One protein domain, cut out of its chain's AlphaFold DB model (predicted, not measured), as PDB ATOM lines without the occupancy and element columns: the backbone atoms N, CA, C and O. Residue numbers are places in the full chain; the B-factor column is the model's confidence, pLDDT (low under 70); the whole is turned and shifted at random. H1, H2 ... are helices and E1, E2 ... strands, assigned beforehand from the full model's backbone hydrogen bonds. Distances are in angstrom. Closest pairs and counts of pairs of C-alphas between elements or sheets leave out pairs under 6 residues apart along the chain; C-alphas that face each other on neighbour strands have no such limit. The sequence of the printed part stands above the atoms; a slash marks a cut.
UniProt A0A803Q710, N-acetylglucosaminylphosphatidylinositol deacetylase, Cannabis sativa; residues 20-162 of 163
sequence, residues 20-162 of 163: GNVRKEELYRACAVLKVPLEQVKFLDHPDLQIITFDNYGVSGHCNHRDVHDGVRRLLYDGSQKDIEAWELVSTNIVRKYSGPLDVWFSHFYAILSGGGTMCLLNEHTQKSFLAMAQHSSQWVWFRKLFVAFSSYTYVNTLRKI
ATOM      1  N   GLY A  20      72.061 112.300 147.622       79.56
ATOM      2  CA  GLY A  20      71.729 113.444 146.771       79.56
ATOM      3  C   GLY A  20      72.615 114.660 147.044       79.56
ATOM      4  O   GLY A  20      73.226 115.200 146.122       79.56
ATOM      5  N   ASN A  21      72.794 115.021 148.320       82.81
ATOM      6  CA  ASN A  21      73.661 116.138 148.719       82.81
ATOM      7  C   ASN A  21      75.138 115.893 148.381       82.81
ATOM      8  O   ASN A  21      75.801 116.781 147.855       82.81
ATOM      9  N   VAL A  22      75.651 114.681 148.618       85.69
ATOM     10  CA  VAL A  22      77.038 114.328 148.268       85.69
ATOM     11  C   VAL A  22      77.244 114.418 146.757       85.69
ATOM     12  O   VAL A  22      78.188 115.050 146.298       85.69
ATOM     13  N   ARG A  23      76.331 113.841 145.970       86.06
ATOM     14  CA  ARG A  23      76.404 113.834 144.502       86.06
ATOM     15  C   ARG A  23      76.266 115.232 143.902       86.06
ATOM     16  O   ARG A  23      76.877 115.506 142.872       86.06
ATOM     17  N   LYS A  24      75.510 116.119 144.551       82.69
ATOM     18  CA  LYS A  24      75.432 117.539 144.191       82.69
ATOM     19  C   LYS A  24      76.791 118.230 144.347       82.69
ATOM     20  O   LYS A  24      77.240 118.893 143.419       82.69
ATOM     21  N   GLU A  25      77.473 118.025 145.471       85.62
ATOM     22  CA  GLU A  25      78.815 118.583 145.695       85.62
ATOM     23  C   GLU A  25      79.861 118.002 144.734       85.62
ATOM     24  O   GLU A  25      80.704 118.726 144.202       85.62
ATOM     25  N   GLU A  26      79.796 116.698 144.463       89.19
ATOM     26  CA  GLU A  26      80.637 116.050 143.452       89.19
ATOM     27  C   GLU A  26      80.442 116.669 142.061       89.19
ATOM     28  O   GLU A  26      81.422 116.934 141.363       89.19
ATOM     29  N   LEU A  27      79.189 116.946 141.679       85.06
ATOM     30  CA  LEU A  27      78.857 117.593 140.412       85.06
ATOM     31  C   LEU A  27      79.476 118.992 140.318       85.06
ATOM     32  O   LEU A  27      80.075 119.313 139.295       85.06
ATOM     33  N   TYR A  28      79.409 119.805 141.377       85.19
ATOM     34  CA  TYR A  28      80.037 121.130 141.371       85.19
ATOM     35  C   TYR A  28      81.555 121.062 141.168       85.19
ATOM     36  O   TYR A  28      82.112 121.838 140.388       85.19
ATOM     37  N   ARG A  29      82.231 120.096 141.800       88.56
ATOM     38  CA  ARG A  29      83.671 119.873 141.586       88.56
ATOM     39  C   ARG A  29      83.970 119.421 140.156       88.56
ATOM     40  O   ARG A  29      84.944 119.882 139.566       88.56
ATOM     41  N   ALA A  30      83.137 118.552 139.585       86.75
ATOM     42  CA  ALA A  30      83.269 118.124 138.195       86.75
ATOM     43  C   ALA A  30      83.109 119.306 137.220       86.75
ATOM     44  O   ALA A  30      83.927 119.466 136.314       86.75
ATOM     45  N   CYS A  31      82.126 120.186 137.443       85.44
ATOM     46  CA  CYS A  31      81.944 121.419 136.668       85.44
ATOM     47  C   CYS A  31      83.187 122.322 136.715       85.44
ATOM     48  O   CYS A  31      83.610 122.827 135.674       85.44
ATOM     49  N   ALA A  32      83.823 122.458 137.884       87.38
ATOM     50  CA  ALA A  32      85.059 123.226 138.028       87.38
ATOM     51  C   ALA A  32      86.216 122.642 137.190       87.38
ATOM     52  O   ALA A  32      86.932 123.391 136.525       87.38
ATOM     53  N   VAL A  33      86.363 121.310 137.140       87.00
ATOM     54  CA  VAL A  33      87.347 120.634 136.266       87.00
ATOM     55  C   VAL A  33      87.079 120.925 134.787       87.00
ATOM     56  O   VAL A  33      88.009 121.153 134.010       87.00
ATOM     57  N   LEU A  34      85.804 120.947 134.397       83.44
ATOM     58  CA  LEU A  34      85.377 121.261 133.034       83.44
ATOM     59  C   LEU A  34      85.460 122.758 132.705       83.44
ATOM     60  O   LEU A  34      85.198 123.135 131.565       83.44
ATOM     61  N   LYS A  35      85.863 123.601 133.668       83.50
ATOM     62  CA  LYS A  35      85.853 125.068 133.566       83.50
ATOM     63  C   LYS A  35      84.478 125.620 133.180       83.50
ATOM     64  O   LYS A  35      84.396 126.663 132.540       83.50
ATOM     65  N   VAL A  36      83.411 124.922 133.569       72.69
ATOM     66  CA  VAL A  36      82.050 125.445 133.458       72.69
ATOM     67  C   VAL A  36      81.901 126.471 134.583       72.69
ATOM     68  O   VAL A  36      81.993 126.076 135.750       72.69
ATOM     69  N   PRO A  37      81.727 127.771 134.278       58.31
ATOM     70  CA  PRO A  37      81.514 128.778 135.306       58.31
ATOM     71  C   PRO A  37      80.282 128.380 136.116       58.31
ATOM     72  O   PRO A  37      79.224 128.104 135.547       58.31
ATOM     73  N   LEU A  38      80.398 128.324 137.443       53.53
ATOM     74  CA  LEU A  38      79.269 127.958 138.302       53.53
ATOM     75  C   LEU A  38      78.115 128.966 138.163       53.53
ATOM     76  O   LEU A  38      76.960 128.593 138.351       53.53
ATOM     77  N   GLU A  39      78.400 130.204 137.730       50.19
ATOM     78  CA  GLU A  39      77.376 131.198 137.407       50.19
ATOM     79  C   GLU A  39      76.574 130.876 136.132       50.19
ATOM     80  O   GLU A  39      75.583 131.552 135.878       50.19
ATOM     81  N   GLN A  40      76.961 129.880 135.323       49.00
ATOM     82  CA  GLN A  40      76.227 129.440 134.123       49.00
ATOM     83  C   GLN A  40      75.297 128.243 134.369       49.00
ATOM     84  O   GLN A  40      74.512 127.893 133.489       49.00
ATOM     85  N   VAL A  41      75.288 127.663 135.576       50.81
ATOM     86  CA  VAL A  41      74.205 126.766 136.010       50.81
ATOM     87  C   VAL A  41      73.019 127.636 136.431       50.81
ATOM     88  O   VAL A  41      72.745 127.841 137.612       50.81
ATOM     89  N   LYS A  42      72.349 128.225 135.440       49.84
ATOM     90  CA  LYS A  42      71.183 129.091 135.631       49.84
ATOM     91  C   LYS A  42      69.903 128.344 135.285       49.84
ATOM     92  O   LYS A  42      69.858 127.566 134.338       49.84
ATOM     93  N   PHE A  43      68.838 128.651 136.019       46.09
ATOM     94  CA  PHE A  43      67.487 128.514 135.486       46.09
ATOM     95  C   PHE A  43      67.337 129.596 134.409       46.09
ATOM     96  O   PHE A  43      67.452 130.780 134.720       46.09
ATOM     97  N   LEU A  44      67.200 129.191 133.151       48.34
ATOM     98  CA  LEU A  44      67.143 130.086 131.997       48.34
ATOM     99  C   LEU A  44      65.809 129.880 131.279       48.34
ATOM    100  O   LEU A  44      65.576 128.807 130.737       48.34
ATOM    101  N   ASP A  45      64.978 130.923 131.267       51.34
ATOM    102  CA  ASP A  45      63.984 131.152 130.216       51.34
ATOM    103  C   ASP A  45      64.669 132.045 129.181       51.34
ATOM    104  O   ASP A  45      64.792 133.257 129.369       51.34
ATOM    105  N   HIS A  46      65.219 131.431 128.136       57.97
ATOM    106  CA  HIS A  46      65.870 132.143 127.043       57.97
ATOM    107  C   HIS A  46      65.304 131.627 125.718       57.97
ATOM    108  O   HIS A  46      65.226 130.410 125.556       57.97
ATOM    109  N   PRO A  47      64.927 132.507 124.774       55.66
ATOM    110  CA  PRO A  47      64.348 132.085 123.498       55.66
ATOM    111  C   PRO A  47      65.298 131.180 122.701       55.66
ATOM    112  O   PRO A  47      64.851 130.201 122.133       55.66
ATOM    113  N   ASP A  48      66.612 131.414 122.770       61.97
ATOM    114  CA  ASP A  48      67.624 130.560 122.117       61.97
ATOM    115  C   ASP A  48      68.098 129.362 122.971       61.97
ATOM    116  O   ASP A  48      69.241 128.909 122.845       61.97
ATOM    117  N   LEU A  49      67.286 128.883 123.921       69.31
ATOM    118  CA  LEU A  49      67.682 127.773 124.788       69.31
ATOM    119  C   LEU A  49      67.874 126.495 123.956       69.31
ATOM    120  O   LEU A  49      66.928 125.959 123.385       69.31
ATOM    121  N   GLN A  50      69.105 125.980 123.947       77.50
ATOM    122  CA  GLN A  50      69.428 124.680 123.365       77.50
ATOM    123  C   GLN A  50      69.433 123.599 124.447       77.50
ATOM    124  O   GLN A  50      70.184 123.683 125.421       77.50
ATOM    125  N   ILE A  51      68.621 122.559 124.271       86.56
ATOM    126  CA  ILE A  51      68.564 121.407 125.175       86.56
ATOM    127  C   ILE A  51      69.301 120.236 124.535       86.56
ATOM    128  O   ILE A  51      68.946 119.801 123.447       86.56
ATOM    129  N   ILE A  52      70.281 119.663 125.233       88.94
ATOM    130  CA  ILE A  52      70.835 118.351 124.881       88.94
ATOM    131  C   ILE A  52      70.257 117.326 125.861       88.94
ATOM    132  O   ILE A  52      70.330 117.516 127.075       88.94
ATOM    133  N   THR A  53      69.657 116.259 125.338       92.50
ATOM    134  CA  THR A  53      68.997 115.185 126.097       92.50
ATOM    135  C   THR A  53      69.433 113.794 125.612       92.50
ATOM    136  O   THR A  53      70.262 113.665 124.710       92.50
ATOM    137  N   PHE A  54      68.917 112.732 126.227       93.75
ATOM    138  CA  PHE A  54      69.068 111.363 125.734       93.75
ATOM    139  C   PHE A  54      68.040 111.055 124.641       93.75
ATOM    140  O   PHE A  54      66.982 111.679 124.592       93.75
ATOM    141  N   ASP A  55      68.333 110.078 123.783       94.62
ATOM    142  CA  ASP A  55      67.324 109.500 122.893       94.62
ATOM    143  C   ASP A  55      66.381 108.535 123.640       94.62
ATOM    144  O   ASP A  55      66.558 108.228 124.823       94.62
ATOM    145  N   ASN A  56      65.385 108.012 122.926       95.12
ATOM    146  CA  ASN A  56      64.376 107.100 123.469       95.12
ATOM    147  C   ASN A  56      64.932 105.767 124.013       95.12
ATOM    148  O   ASN A  56      64.246 105.082 124.777       95.12
ATOM    149  N   TYR A  57      66.153 105.375 123.631       95.38
ATOM    150  CA  TYR A  57      66.830 104.197 124.175       95.38
ATOM    151  C   TYR A  57      67.624 104.528 125.442       95.38
ATOM    152  O   TYR A  57      67.786 103.678 126.318       95.38
ATOM    153  N   GLY A  58      68.119 105.755 125.585       91.38
ATOM    154  CA  GLY A  58      68.760 106.206 126.809       91.38
ATOM    155  C   GLY A  58      70.137 105.588 127.033       91.38
ATOM    156  O   GLY A  58      70.458 105.189 128.155       91.38
ATOM    157  N   VAL A  59      70.960 105.491 125.984       91.31
ATOM    158  CA  VAL A  59      72.334 104.948 125.952       91.31
ATOM    159  C   VAL A  59      72.419 103.451 126.255       91.31
ATOM    160  O   VAL A  59      73.007 102.685 125.494       91.31
ATOM    161  N   SER A  60      71.877 103.007 127.384       88.81
ATOM    162  CA  SER A  60      71.910 101.635 127.892       88.81
ATOM    163  C   SER A  60      70.531 101.103 128.297       88.81
ATOM    164  O   SER A  60      70.471 100.085 128.980       88.81
ATOM    165  N   GLY A  61      69.435 101.762 127.900       88.50
ATOM    166  CA  GLY A  61      68.080 101.359 128.295       88.50
ATOM    167  C   GLY A  61      67.655 101.859 129.677       88.50
ATOM    168  O   GLY A  61      66.700 101.336 130.246       88.50
ATOM    169  N   HIS A  62      68.370 102.825 130.261       83.62
ATOM    170  CA  HIS A  62      68.127 103.256 131.638       83.62
ATOM    171  C   HIS A  62      66.819 104.041 131.769       83.62
ATOM    172  O   HIS A  62      66.636 105.012 131.041       83.62
ATOM    173  N   CYS A  63      65.964 103.693 132.741       88.94
ATOM    174  CA  CYS A  63      64.702 104.403 132.995       88.94
ATOM    175  C   CYS A  63      64.918 105.912 133.128       88.94
ATOM    176  O   CYS A  63      64.393 106.649 132.314       88.94
ATOM    177  N   ASN A  64      65.826 106.358 134.003       85.12
ATOM    178  CA  ASN A  64      66.097 107.792 134.173       85.12
ATOM    179  C   ASN A  64      66.462 108.521 132.869       85.12
ATOM    180  O   ASN A  64      66.130 109.687 132.708       85.12
ATOM    181  N   HIS A  65      67.170 107.868 131.943       87.94
ATOM    182  CA  HIS A  65      67.504 108.490 130.661       87.94
ATOM    183  C   HIS A  65      66.277 108.590 129.751       87.94
ATOM    184  O   HIS A  65      66.084 109.611 129.099       87.94
ATOM    185  N   ARG A  66      65.443 107.545 129.740       91.19
ATOM    186  CA  ARG A  66      64.185 107.504 128.989       91.19
ATOM    187  C   ARG A  66      63.174 108.507 129.544       91.19
ATOM    188  O   ARG A  66      62.599 109.258 128.776       91.19
ATOM    189  N   ASP A  67      63.059 108.608 130.863       90.19
ATOM    190  CA  ASP A  67      62.177 109.567 131.534       90.19
ATOM    191  C   ASP A  67      62.576 111.014 131.202       90.19
ATOM    192  O   ASP A  67      61.724 111.867 130.959       90.19
ATOM    193  N   VAL A  68      63.884 111.301 131.148       89.12
ATOM    194  CA  VAL A  68      64.402 112.612 130.728       89.12
ATOM    195  C   VAL A  68      64.143 112.868 129.238       89.12
ATOM    196  O   VAL A  68      63.759 113.982 128.882       89.12
ATOM    197  N   HIS A  69      64.299 111.860 128.373       91.81
ATOM    198  CA  HIS A  69      63.918 111.953 126.961       91.81
ATOM    199  C   HIS A  69      62.429 112.296 126.808       91.81
ATOM    200  O   HIS A  69      62.088 113.286 126.156       91.81
ATOM    201  N   ASP A  70      61.553 111.533 127.459       92.88
ATOM    202  CA  ASP A  70      60.101 111.704 127.390       92.88
ATOM    203  C   ASP A  70      59.667 113.063 127.957       92.88
ATOM    204  O   ASP A  70      58.831 113.748 127.365       92.88
ATOM    205  N   GLY A  71      60.285 113.506 129.057       91.12
ATOM    206  CA  GLY A  71      60.048 114.823 129.645       91.12
ATOM    207  C   GLY A  71      60.415 115.972 128.702       91.12
ATOM    208  O   GLY A  71      59.633 116.910 128.545       91.12
ATOM    209  N   VAL A  72      61.567 115.887 128.024       89.69
ATOM    210  CA  VAL A  72      61.974 116.888 127.023       89.69
ATOM    211  C   VAL A  72      61.054 116.843 125.803       89.69
ATOM    212  O   VAL A  72      60.610 117.892 125.347       89.69
ATOM    213  N   ARG A  73      60.689 115.656 125.301       90.44
ATOM    214  CA  ARG A  73      59.729 115.529 124.191       90.44
ATOM    215  C   ARG A  73      58.393 116.165 124.545       90.44
ATOM    216  O   ARG A  73      57.850 116.917 123.741       90.44
ATOM    217  N   ARG A  74      57.880 115.914 125.751       89.81
ATOM    218  CA  ARG A  74      56.621 116.502 126.213       89.81
ATOM    219  C   ARG A  74      56.694 118.026 126.296       89.81
ATOM    220  O   ARG A  74      55.770 118.683 125.827       89.81
ATOM    221  N   LEU A  75      57.796 118.569 126.820       86.00
ATOM    222  CA  LEU A  75      58.041 120.013 126.878       86.00
ATOM    223  C   LEU A  75      57.982 120.662 125.485       86.00
ATOM    224  O   LEU A  75      57.362 121.710 125.332       86.00
ATOM    225  N   LEU A  76      58.590 120.030 124.477       85.94
ATOM    226  CA  LEU A  76      58.586 120.530 123.098       85.94
ATOM    227  C   LEU A  76      57.193 120.437 122.454       85.94
ATOM    228  O   LEU A  76      56.771 121.359 121.761       85.94
ATOM    229  N   TYR A  77      56.458 119.345 122.701       83.88
ATOM    230  CA  TYR A  77      55.119 119.134 122.136       83.88
ATOM    231  C   TYR A  77      54.045 120.051 122.719       83.88
ATOM    232  O   TYR A  77      53.153 120.473 121.984       83.88
ATOM    233  N   ASP A  78      54.111 120.366 124.015       81.62
ATOM    234  CA  ASP A  78      53.099 121.194 124.682       81.62
ATOM    235  C   ASP A  78      53.123 122.666 124.209       81.62
ATOM    236  O   ASP A  78      52.263 123.456 124.597       81.62
ATOM    237  N   GLY A  79      54.057 123.040 123.320       65.06
ATOM    238  CA  GLY A  79      54.036 124.299 122.569       65.06
ATOM    239  C   GLY A  79      54.227 125.553 123.422       65.06
ATOM    240  O   GLY A  79      54.026 126.664 122.927       65.06
ATOM    241  N   SER A  80      54.611 125.391 124.691       58.78
ATOM    242  CA  SER A  80      54.814 126.483 125.644       58.78
ATOM    243  C   SER A  80      56.060 127.316 125.337       58.78
ATOM    244  O   SER A  80      56.090 128.487 125.707       58.78
ATOM    245  N   GLN A  81      57.045 126.763 124.617       61.31
ATOM    246  CA  GLN A  81      58.223 127.495 124.141       61.31
ATOM    247  C   GLN A  81      58.540 127.124 122.684       61.31
ATOM    248  O   GLN A  81      59.121 126.079 122.408       61.31
ATOM    249  N   LYS A  82      58.122 127.977 121.738       61.69
ATOM    250  CA  LYS A  82      58.236 127.727 120.286       61.69
ATOM    251  C   LYS A  82      59.656 127.850 119.721       61.69
ATOM    252  O   LYS A  82      59.870 127.415 118.595       61.69
ATOM    253  N   ASP A  83      60.597 128.372 120.503       72.50
ATOM    254  CA  ASP A  83      61.956 128.679 120.040       72.50
ATOM    255  C   ASP A  83      63.043 127.779 120.663       72.50
ATOM    256  O   ASP A  83      64.216 127.899 120.320       72.50
ATOM    257  N   ILE A  84      62.678 126.817 121.526       78.69
ATOM    258  CA  ILE A  84      63.658 125.879 122.095       78.69
ATOM    259  C   ILE A  84      64.111 124.890 121.024       78.69
ATOM    260  O   ILE A  84      63.339 124.059 120.539       78.69
ATOM    261  N   GLU A  85      65.406 124.898 120.735       83.69
ATOM    262  CA  GLU A  85      66.036 123.853 119.946       83.69
ATOM    263  C   GLU A  85      66.485 122.711 120.863       83.69
ATOM    264  O   GLU A  85      67.167 122.925 121.863       83.69
ATOM    265  N   ALA A  86      66.135 121.469 120.527       87.94
ATOM    266  CA  ALA A  86      66.562 120.311 121.300       87.94
ATOM    267  C   ALA A  86      67.276 119.270 120.437       87.94
ATOM    268  O   ALA A  86      66.900 119.002 119.295       87.94
ATOM    269  N   TRP A  87      68.295 118.653 121.021       90.56
ATOM    270  CA  TRP A  87      69.137 117.628 120.429       90.56
ATOM    271  C   TRP A  87      69.194 116.417 121.351       90.56
ATOM    272  O   TRP A  87      69.285 116.550 122.569       90.56
ATOM    273  N   GLU A  88      69.184 115.222 120.783       93.38
ATOM    274  CA  GLU A  88      69.309 113.972 121.525       93.38
ATOM    275  C   GLU A  88      70.624 113.260 121.211       93.38
ATOM    276  O   GLU A  88      71.068 113.203 120.062       93.38
ATOM    277  N   LEU A  89      71.245 112.701 122.248       93.75
ATOM    278  CA  LEU A  89      72.410 111.838 122.128       93.75
ATOM    279  C   LEU A  89      72.001 110.495 121.521       93.75
ATOM    280  O   LEU A  89      71.262 109.729 122.141       93.75
ATOM    281  N   VAL A  90      72.539 110.194 120.338       93.00
ATOM    282  CA  VAL A  90      72.262 108.953 119.613       93.00
ATOM    283  C   VAL A  90      72.869 107.761 120.354       93.00
ATOM    284  O   VAL A  90      74.082 107.667 120.580       93.00
ATOM    285  N   SER A  91      72.021 106.804 120.710       93.94
ATOM    286  CA  SER A  91      72.441 105.540 121.291       93.94
ATOM    287  C   SER A  91      73.125 104.651 120.257       93.94
ATOM    288  O   SER A  91      72.597 104.394 119.176       93.94
ATOM    289  N   THR A  92      74.302 104.129 120.602       91.56
ATOM    290  CA  THR A  92      75.062 103.209 119.752       91.56
ATOM    291  C   THR A  92      74.945 101.771 120.252       91.56
ATOM    292  O   THR A  92      74.715 101.500 121.438       91.56
ATOM    293  N   ASN A  93      75.110 100.816 119.332       91.50
ATOM    294  CA  ASN A  93      75.175  99.400 119.688       91.50
ATOM    295  C   ASN A  93      76.387  99.103 120.591       91.50
ATOM    296  O   ASN A  93      77.317  99.903 120.694       91.50
ATOM    297  N   ILE A  94      76.385  97.939 121.248       92.31
ATOM    298  CA  ILE A  94      77.404  97.581 122.246       92.31
ATOM    299  C   ILE A  94      78.833  97.571 121.679       92.31
ATOM    300  O   ILE A  94      79.760  97.983 122.368       92.31
ATOM    301  N   VAL A  95      79.004  97.152 120.420       92.88
ATOM    302  CA  VAL A  95      80.314  97.070 119.759       92.88
ATOM    303  C   VAL A  95      80.868  98.467 119.535       92.88
ATOM    304  O   VAL A  95      81.972  98.770 119.977       92.88
ATOM    305  N   ARG A  96      80.068  99.341 118.914       93.69
ATOM    306  CA  ARG A  96      80.433 100.741 118.699       93.69
ATOM    307  C   ARG A  96      80.705 101.431 120.024       93.69
ATOM    308  O   ARG A  96      81.775 101.990 120.184       93.69
ATOM    309  N   LYS A  97      79.815 101.280 121.007       92.44
ATOM    310  CA  LYS A  97      79.934 101.874 122.344       92.44
ATOM    311  C   LYS A  97      81.270 101.599 123.029       92.44
ATOM    312  O   LYS A  97      81.745 102.487 123.719       92.44
ATOM    313  N   TYR A  98      81.852 100.411 122.866       94.31
ATOM    314  CA  TYR A  98      83.112 100.025 123.518       94.31
ATOM    315  C   TYR A  98      84.317  99.973 122.571       94.31
ATOM    316  O   TYR A  98      85.374  99.472 122.942       94.31
ATOM    317  N   SER A  99      84.182 100.512 121.358       94.00
ATOM    318  CA  SER A  99      85.295 100.642 120.412       94.00
ATOM    319  C   SER A  99      86.202 101.849 120.713       94.00
ATOM    320  O   SER A  99      87.245 102.025 120.077       94.00
ATOM    321  N   GLY A 100      85.830 102.674 121.701       92.50
ATOM    322  CA  GLY A 100      86.594 103.827 122.164       92.50
ATOM    323  C   GLY A 100      86.842 104.837 121.036       92.50
ATOM    324  O   GLY A 100      85.880 105.225 120.363       92.50
ATOM    325  N   PRO A 101      88.098 105.266 120.804       92.81
ATOM    326  CA  PRO A 101      88.428 106.271 119.792       92.81
ATOM    327  C   PRO A 101      88.186 105.793 118.354       92.81
ATOM    328  O   PRO A 101      88.044 106.628 117.466       92.81
ATOM    329  N   LEU A 102      88.096 104.476 118.111       92.50
ATOM    330  CA  LEU A 102      87.816 103.941 116.774       92.50
ATOM    331  C   LEU A 102      86.458 104.413 116.233       92.50
ATOM    332  O   LEU A 102      86.292 104.579 115.024       92.50
ATOM    333  N   ASP A 103      85.498 104.688 117.116       94.19
ATOM    334  CA  ASP A 103      84.169 105.150 116.717       94.19
ATOM    335  C   ASP A 103      84.159 106.567 116.137       94.19
ATOM    336  O   ASP A 103      83.173 106.951 115.516       94.19
ATOM    337  N   VAL A 104      85.238 107.345 116.289       92.31
ATOM    338  CA  VAL A 104      85.359 108.682 115.685       92.31
ATOM    339  C   VAL A 104      85.193 108.599 114.168       92.31
ATOM    340  O   VAL A 104      84.384 109.330 113.592       92.31
ATOM    341  N   TRP A 105      85.894 107.663 113.519       92.56
ATOM    342  CA  TRP A 105      85.806 107.465 112.070       92.56
ATOM    343  C   TRP A 105      84.422 106.966 111.645       92.56
ATOM    344  O   TRP A 105      83.844 107.484 110.689       92.56
ATOM    345  N   PHE A 106      83.852 106.012 112.389       90.81
ATOM    346  CA  PHE A 106      82.515 105.483 112.109       90.81
ATOM    347  C   PHE A 106      81.420 106.541 112.274       90.81
ATOM    348  O   PHE A 106      80.522 106.632 111.440       90.81
ATOM    349  N   SER A 107      81.498 107.367 113.318       88.06
ATOM    350  CA  SER A 107      80.552 108.451 113.584       88.06
ATOM    351  C   SER A 107      80.645 109.563 112.544       88.06
ATOM    352  O   SER A 107      79.619 110.087 112.116       88.06
ATOM    353  N   HIS A 108      81.853 109.895 112.085       86.81
ATOM    354  CA  HIS A 108      82.038 110.858 111.002       86.81
ATOM    355  C   HIS A 108      81.414 110.359 109.691       86.81
ATOM    356  O   HIS A 108      80.635 111.073 109.062       86.81
ATOM    357  N   PHE A 109      81.679 109.101 109.324       88.19
ATOM    358  CA  PHE A 109      81.085 108.483 108.139       88.19
ATOM    359  C   PHE A 109      79.553 108.403 108.232       88.19
ATOM    360  O   PHE A 109      78.851 108.756 107.287       88.19
ATOM    361  N   TYR A 110      79.025 108.008 109.393       86.44
ATOM    362  CA  TYR A 110      77.586 107.982 109.653       86.44
ATOM    363  C   TYR A 110      76.938 109.363 109.482       86.44
ATOM    364  O   TYR A 110      75.880 109.462 108.862       86.44
ATOM    365  N   ALA A 111      77.573 110.431 109.974       84.56
ATOM    366  CA  ALA A 111      77.050 111.789 109.838       84.56
ATOM    367  C   ALA A 111      77.007 112.262 108.375       84.56
ATOM    368  O   ALA A 111      76.019 112.871 107.968       84.56
ATOM    369  N   ILE A 112      78.028 111.925 107.575       83.88
ATOM    370  CA  ILE A 112      78.047 112.204 106.129       83.88
ATOM    371  C   ILE A 112      76.878 111.501 105.429       83.88
ATOM    372  O   ILE A 112      76.160 112.122 104.648       83.88
ATOM    373  N   LEU A 113      76.653 110.219 105.735       85.25
ATOM    374  CA  LEU A 113      75.560 109.445 105.140       85.25
ATOM    375  C   LEU A 113      74.168 109.913 105.581       85.25
ATOM    376  O   LEU A 113      73.200 109.720 104.851       85.25
ATOM    377  N   SER A 114      74.054 110.528 106.758       79.06
ATOM    378  CA  SER A 114      72.771 110.932 107.349       79.06
ATOM    379  C   SER A 114      72.181 112.214 106.745       79.06
ATOM    380  O   SER A 114      71.131 112.669 107.196       79.06
ATOM    381  N   GLY A 115      72.826 112.814 105.736       69.81
ATOM    382  CA  GLY A 115      72.217 113.843 104.885       69.81
ATOM    383  C   GLY A 115      71.829 115.157 105.579       69.81
ATOM    384  O   GLY A 115      70.983 115.876 105.057       69.81
ATOM    385  N   GLY A 116      72.424 115.481 106.735       68.94
ATOM    386  CA  GLY A 116      72.248 116.781 107.407       68.94
ATOM    387  C   GLY A 116      71.379 116.799 108.672       68.94
ATOM    388  O   GLY A 116      71.102 117.875 109.189       68.94
ATOM    389  N   GLY A 117      70.974 115.643 109.213       78.94
ATOM    390  CA  GLY A 117      70.179 115.558 110.455       78.94
ATOM    391  C   GLY A 117      70.970 115.295 111.746       78.94
ATOM    392  O   GLY A 117      70.379 115.217 112.827       78.94
ATOM    393  N   THR A 118      72.289 115.111 111.651       87.19
ATOM    394  CA  THR A 118      73.138 114.675 112.771       87.19
ATOM    395  C   THR A 118      74.431 115.474 112.861       87.19
ATOM    396  O   THR A 118      75.093 115.691 111.849       87.19
ATOM    397  N   MET A 119      74.831 115.829 114.079       87.88
ATOM    398  CA  MET A 119      76.066 116.545 114.396       87.88
ATOM    399  C   MET A 119      76.995 115.653 115.226       87.88
ATOM    400  O   MET A 119      76.561 115.046 116.200       87.88
ATOM    401  N   CYS A 120      78.280 115.586 114.877       89.44
ATOM    402  CA  CYS A 120      79.284 114.861 115.661       89.44
ATOM    403  C   CYS A 120      80.123 115.836 116.488       89.44
ATOM    404  O   CYS A 120      80.841 116.663 115.932       89.44
ATOM    405  N   LEU A 121      80.060 115.704 117.811       87.31
ATOM    406  CA  LEU A 121      80.868 116.462 118.758       87.31
ATOM    407  C   LEU A 121      82.084 115.637 119.172       87.31
ATOM    408  O   LEU A 121      81.946 114.591 119.811       87.31
ATOM    409  N   LEU A 122      83.274 116.106 118.803       88.31
ATOM    410  CA  LEU A 122      84.539 115.483 119.185       88.31
ATOM    411  C   LEU A 122      85.016 116.030 120.525       88.31
ATOM    412  O   LEU A 122      84.997 117.234 120.767       88.31
ATOM    413  N   ASN A 123      85.472 115.133 121.392       87.31
ATOM    414  CA  ASN A 123      86.066 115.511 122.661       87.31
ATOM    415  C   ASN A 123      87.591 115.572 122.540       87.31
ATOM    416  O   ASN A 123      88.289 114.571 122.706       87.31
ATOM    417  N   GLU A 124      88.113 116.772 122.311       86.00
ATOM    418  CA  GLU A 124      89.557 117.039 122.257       86.00
ATOM    419  C   GLU A 124      90.250 116.874 123.622       86.00
ATOM    420  O   GLU A 124      91.474 116.785 123.717       86.00
ATOM    421  N   HIS A 125      89.475 116.823 124.708       87.62
ATOM    422  CA  HIS A 125      89.975 116.827 126.077       87.62
ATOM    423  C   HIS A 125      89.466 115.634 126.888       87.62
ATOM    424  O   HIS A 125      88.945 115.788 127.994       87.62
ATOM    425  N   THR A 126      89.688 114.422 126.387       88.50
ATOM    426  CA  THR A 126      89.296 113.164 127.057       88.50
ATOM    427  C   THR A 126      89.800 113.056 128.504       88.50
ATOM    428  O   THR A 126      89.091 112.556 129.379       88.50
ATOM    429  N   GLN A 127      90.982 113.610 128.800       90.94
ATOM    430  CA  GLN A 127      91.514 113.702 130.164       90.94
ATOM    431  C   GLN A 127      90.611 114.518 131.097       90.94
ATOM    432  O   GLN A 127      90.419 114.129 132.246       90.94
ATOM    433  N   LYS A 128      90.012 115.618 130.619       88.50
ATOM    434  CA  LYS A 128      89.077 116.419 131.423       88.50
ATOM    435  C   LYS A 128      87.821 115.620 131.754       88.50
ATOM    436  O   LYS A 128      87.368 115.688 132.889       88.50
ATOM    437  N   SER A 129      87.306 114.813 130.826       88.31
ATOM    438  CA  SER A 129      86.166 113.921 131.093       88.31
ATOM    439  C   SER A 129      86.490 112.884 132.166       88.31
ATOM    440  O   SER A 129      85.676 112.637 133.055       88.31
ATOM    441  N   PHE A 130      87.701 112.322 132.138       91.50
ATOM    442  CA  PHE A 130      88.163 111.410 133.183       91.50
ATOM    443  C   PHE A 130      88.310 112.102 134.538       91.50
ATOM    444  O   PHE A 130      87.798 111.607 135.539       91.50
ATOM    445  N   LEU A 131      88.966 113.263 134.575       92.44
ATOM    446  CA  LEU A 131      89.166 114.034 135.803       92.44
ATOM    447  C   LEU A 131      87.843 114.532 136.396       92.44
ATOM    448  O   LEU A 131      87.691 114.517 137.616       92.44
ATOM    449  N   ALA A 132      86.886 114.925 135.553       89.50
ATOM    450  CA  ALA A 132      85.544 115.313 135.971       89.50
ATOM    451  C   ALA A 132      84.799 114.118 136.579       89.50
ATOM    452  O   ALA A 132      84.301 114.214 137.698       89.50
ATOM    453  N   MET A 133      84.815 112.952 135.920       89.81
ATOM    454  CA  MET A 133      84.214 111.732 136.472       89.81
ATOM    455  C   MET A 133      84.883 111.265 137.770       89.81
ATOM    456  O   MET A 133      84.203 110.742 138.653       89.81
ATOM    457  N   ALA A 134      86.188 111.493 137.921       93.38
ATOM    458  CA  ALA A 134      86.919 111.184 139.144       93.38
ATOM    459  C   ALA A 134      86.506 112.060 140.344       93.38
ATOM    460  O   ALA A 134      86.725 111.646 141.482       93.38
ATOM    461  N   GLN A 135      85.868 113.222 140.125       93.38
ATOM    462  CA  GLN A 135      85.299 114.025 141.217       93.38
ATOM    463  C   GLN A 135      84.075 113.366 141.865       93.38
ATOM    464  O   GLN A 135      83.760 113.672 143.014       93.38
ATOM    465  N   HIS A 136      83.424 112.418 141.182       89.50
ATOM    466  CA  HIS A 136      82.310 111.642 141.725       89.50
ATOM    467  C   HIS A 136      82.807 110.474 142.582       89.50
ATOM    468  O   HIS A 136      82.639 109.303 142.232       89.50
ATOM    469  N   SER A 137      83.462 110.784 143.702       91.44
ATOM    470  CA  SER A 137      84.154 109.805 144.548       91.44
ATOM    471  C   SER A 137      83.236 108.683 145.048       91.44
ATOM    472  O   SER A 137      83.626 107.515 145.001       91.44
ATOM    473  N   SER A 138      81.985 108.990 145.409       86.44
ATOM    474  CA  SER A 138      80.967 108.008 145.819       86.44
ATOM    475  C   SER A 138      80.585 107.021 144.710       86.44
ATOM    476  O   SER A 138      79.888 106.031 144.951       86.44
ATOM    477  N   GLN A 139      81.043 107.291 143.490       83.62
ATOM    478  CA  GLN A 139      80.728 106.566 142.276       83.62
ATOM    479  C   GLN A 139      81.974 106.113 141.508       83.62
ATOM    480  O   GLN A 139      81.842 105.392 140.523       83.62
ATOM    481  N   TRP A 140      83.187 106.436 141.947       89.50
ATOM    482  CA  TRP A 140      84.417 106.187 141.191       89.50
ATOM    483  C   TRP A 140      84.947 104.741 141.297       89.50
ATOM    484  O   TRP A 140      86.073 104.465 141.715       89.50
ATOM    485  N   VAL A 141      84.105 103.786 140.901       90.00
ATOM    486  CA  VAL A 141      84.340 102.333 140.963       90.00
ATOM    487  C   VAL A 141      84.919 101.777 139.656       90.00
ATOM    488  O   VAL A 141      84.816 102.399 138.599       90.00
ATOM    489  N   TRP A 142      85.528 100.588 139.721       93.50
ATOM    490  CA  TRP A 142      86.337 100.003 138.639       93.50
ATOM    491  C   TRP A 142      85.641  99.978 137.266       93.50
ATOM    492  O   TRP A 142      86.229 100.420 136.282       93.50
ATOM    493  N   PHE A 143      84.375  99.557 137.187       88.12
ATOM    494  CA  PHE A 143      83.668  99.462 135.905       88.12
ATOM    495  C   PHE A 143      83.388 100.839 135.284       88.12
ATOM    496  O   PHE A 143      83.309 100.955 134.064       88.12
ATOM    497  N   ARG A 144      83.285 101.903 136.094       88.88
ATOM    498  CA  ARG A 144      83.153 103.281 135.598       88.88
ATOM    499  C   ARG A 144      84.463 103.805 135.032       88.88
ATOM    500  O   ARG A 144      84.437 104.484 134.014       88.88
ATOM    501  N   LYS A 145      85.597 103.431 135.624       91.81
ATOM    502  CA  LYS A 145      86.923 103.745 135.071       91.81
ATOM    503  C   LYS A 145      87.094 103.112 133.690       91.81
ATOM    504  O   LYS A 145      87.485 103.799 132.754       91.81
ATOM    505  N   LEU A 146      86.722 101.835 133.561       91.44
ATOM    506  CA  LEU A 146      86.719 101.136 132.275       91.44
ATOM    507  C   LEU A 146      85.752 101.785 131.285       91.44
ATOM    508  O   LEU A 146      86.124 102.019 130.142       91.44
ATOM    509  N   PHE A 147      84.536 102.128 131.719       91.62
ATOM    510  CA  PHE A 147      83.581 102.817 130.858       91.62
ATOM    511  C   PHE A 147      84.152 104.135 130.335       91.62
ATOM    512  O   PHE A 147      84.142 104.348 129.136       91.62
ATOM    513  N   VAL A 148      84.706 104.999 131.187       91.12
ATOM    514  CA  VAL A 148      85.279 106.273 130.722       91.12
ATOM    515  C   VAL A 148      86.462 106.043 129.773       91.12
ATOM    516  O   VAL A 148      86.597 106.771 128.797       91.12
ATOM    517  N   ALA A 149      87.286 105.020 130.009       90.50
ATOM    518  CA  ALA A 149      88.440 104.721 129.163       90.50
ATOM    519  C   ALA A 149      88.071 104.144 127.783       90.50
ATOM    520  O   ALA A 149      88.703 104.489 126.791       90.50
ATOM    521  N   PHE A 150      87.071 103.264 127.713       92.44
ATOM    522  CA  PHE A 150      86.762 102.491 126.500       92.44
ATOM    523  C   PHE A 150      85.464 102.907 125.810       92.44
ATOM    524  O   PHE A 150      85.184 102.455 124.703       92.44
ATOM    525  N   SER A 151      84.654 103.758 126.441       94.12
ATOM    526  CA  SER A 151      83.411 104.231 125.847       94.12
ATOM    527  C   SER A 151      83.686 105.213 124.720       94.12
ATOM    528  O   SER A 151      84.377 106.213 124.908       94.12
ATOM    529  N   SER A 152      83.060 104.996 123.571       94.62
ATOM    530  CA  SER A 152      83.092 105.938 122.455       94.62
ATOM    531  C   SER A 152      82.487 107.291 122.805       94.62
ATOM    532  O   SER A 152      82.985 108.296 122.313       94.62
ATOM    533  N   TYR A 153      81.539 107.346 123.751       93.31
ATOM    534  CA  TYR A 153      80.985 108.605 124.270       93.31
ATOM    535  C   TYR A 153      82.036 109.511 124.934       93.31
ATOM    536  O   TYR A 153      81.824 110.716 125.058       93.31
ATOM    537  N   THR A 154      83.187 108.967 125.347       93.62
ATOM    538  CA  THR A 154      84.312 109.786 125.819       93.62
ATOM    539  C   THR A 154      84.994 110.532 124.676       93.62
ATOM    540  O   THR A 154      85.569 111.584 124.922       93.62
ATOM    541  N   TYR A 155      84.938 110.023 123.446       92.69
ATOM    542  CA  TYR A 155      85.705 110.525 122.302       92.69
ATOM    543  C   TYR A 155      84.840 111.268 121.285       92.69
ATOM    544  O   TYR A 155      85.240 112.316 120.783       92.69
ATOM    545  N   VAL A 156      83.656 110.736 120.984       92.00
ATOM    546  CA  VAL A 156      82.717 111.293 120.014       92.00
ATOM    547  C   VAL A 156      81.287 111.121 120.507       92.00
ATOM    548  O   VAL A 156      80.898 110.061 120.996       92.00
ATOM    549  N   ASN A 157      80.493 112.176 120.372       92.38
ATOM    550  CA  ASN A 157      79.071 112.165 120.685       92.38
ATOM    551  C   ASN A 157      78.298 112.590 119.440       92.38
ATOM    552  O   ASN A 157      78.447 113.716 118.968       92.38
ATOM    553  N   THR A 158      77.483 111.689 118.894       91.75
ATOM    554  CA  THR A 158      76.584 112.012 117.783       91.75
ATOM    555  C   THR A 158      75.262 112.514 118.344       91.75
ATOM    556  O   THR A 158      74.593 111.804 119.094       91.75
ATOM    557  N   LEU A 159      74.891 113.735 117.978       91.50
ATOM    558  CA  LEU A 159      73.629 114.365 118.326       91.50
ATOM    559  C   LEU A 159      72.699 114.387 117.115       91.50
ATOM    560  O   LEU A 159      73.145 114.600 115.988       91.50
ATOM    561  N   ARG A 160      71.404 114.199 117.351       91.50
ATOM    562  CA  ARG A 160      70.342 114.335 116.347       91.50
ATOM    563  C   ARG A 160      69.344 115.390 116.806       91.50
ATOM    564  O   ARG A 160      69.020 115.435 117.987       91.50
ATOM    565  N   LYS A 161      68.864 116.237 115.895       89.19
ATOM    566  CA  LYS A 161      67.854 117.246 116.231       89.19
ATOM    567  C   LYS A 161      66.513 116.572 116.525       89.19
ATOM    568  O   LYS A 161      66.107 115.668 115.796       89.19
ATOM    569  N   ILE A 162      65.839 117.009 117.583       87.94
ATOM    570  CA  ILE A 162      64.495 116.554 117.939       87.94
ATOM    571  C   ILE A 162      63.493 117.382 117.127       87.94
ATOM    572  O   ILE A 162      63.495 118.608 117.223       87.94
TER     573      ILE A 162
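Overview. This is residues 20 to 162 of the 163 residues of the protein "N-acetylglucosaminylphosphatidylinositol deacetylase" of Cannabis sativa (UniProt A0A803Q710). A strongly twisted sheet of four strands has two long helices over one face, H3 along the edge strand E1 and H5 along the other edge strand, E3. Past the end of E3 and the beginning of E4, the helical hairpin H6 and H7 packs beside H1, which H6 touches, and a long link swings from H1 back to E1. The printed part has 143 residues with seven named helices and four named strands, in the order H1 E1 H2 H3 E2 H4 H5 E3 H6 H7 E4. The sheet runs E1 E2 E4 E3 and is mixed; the class is mixed, helices and strands. The whole is compact, with a radius of gyration of the C-alphas of 16.2 A and spans of 43 by 40 by 28 A.

Arrangement. E1, residues 50 to 54, and E2, residues 85 to 89, are parallel neighbours, with N 51 and O 85 at 2.8 A. E4, residues 156 to 161, is antiparallel to E2, with N 88 and O 160 at 2.8 A. E4 is also antiparallel to E3, residues 118 to 122, with N 119 and O 159 at 2.8 A. These N and O pairs are within hydrogen-bond range. H3, residues 63 to 77, is on the sheet over E1 at a height of 8.7 A; their closest C-alphas, of Phe 54 and His 69, are 5.3 A apart. H5, residues 100 to 113, is on the same face over E3 at a height of 8.6 A; the closest C-alphas, of Ala 111 and Thr 118, are 5.7 A apart. H3 and H5 are apart. E1, H2 and H3, E2 form a strand-helix-strand unit, parallel neighbour strands with helices between, where H2 is residues 58 to 61. E2, H4 and H5, E3 form a split one, with E4 between its strands, where H4 is residues 94 to 97. Both crossovers are right-handed. H2 touches H3, with C-alphas 58 and 65 closest at 4.7 A; H4 is close to H5 but not clearly touching, with C-alphas 96 and 103 closest at 6.1 A. H6, residues 126 to 134, and H7, residues 142 to 150, form a hairpin at a shallow tilt of 15 degrees, with C-alphas 130 and 148 closest at 6.4 A. H1, residues 20 to 33, touches H6 with residues 29 to 33 alone, C-alphas 30 and 132 being closest at 4.2 A. Every O i to N i+4 pair is within hydrogen-bond range in H1, H3, H6 and H7, and 7 of 10 are in H5; H2 and H4 are too short for such a pair.

Along the chain. H1 begins at C-alpha 20 (71.729, 113.444, 146.771) and is 20.1 A long. H3 measures 20.7 A, H5 21.1 A, H6 12.5 A and H7 12.4 A. E4, 16.5 A long, ends at C-alpha 161 (67.854, 117.246, 116.231).

Size, cuts and confidence. The C-alphas farthest apart, of Asn 21 and Leu 113, are 44.1 A apart. The printed part has no cut. The link from H1 to E1, 16 residues, is long. The mean pLDDT of the printed part is 84.7; residues 37 to 49, 79 to 82 and 115 to 116 are under 70.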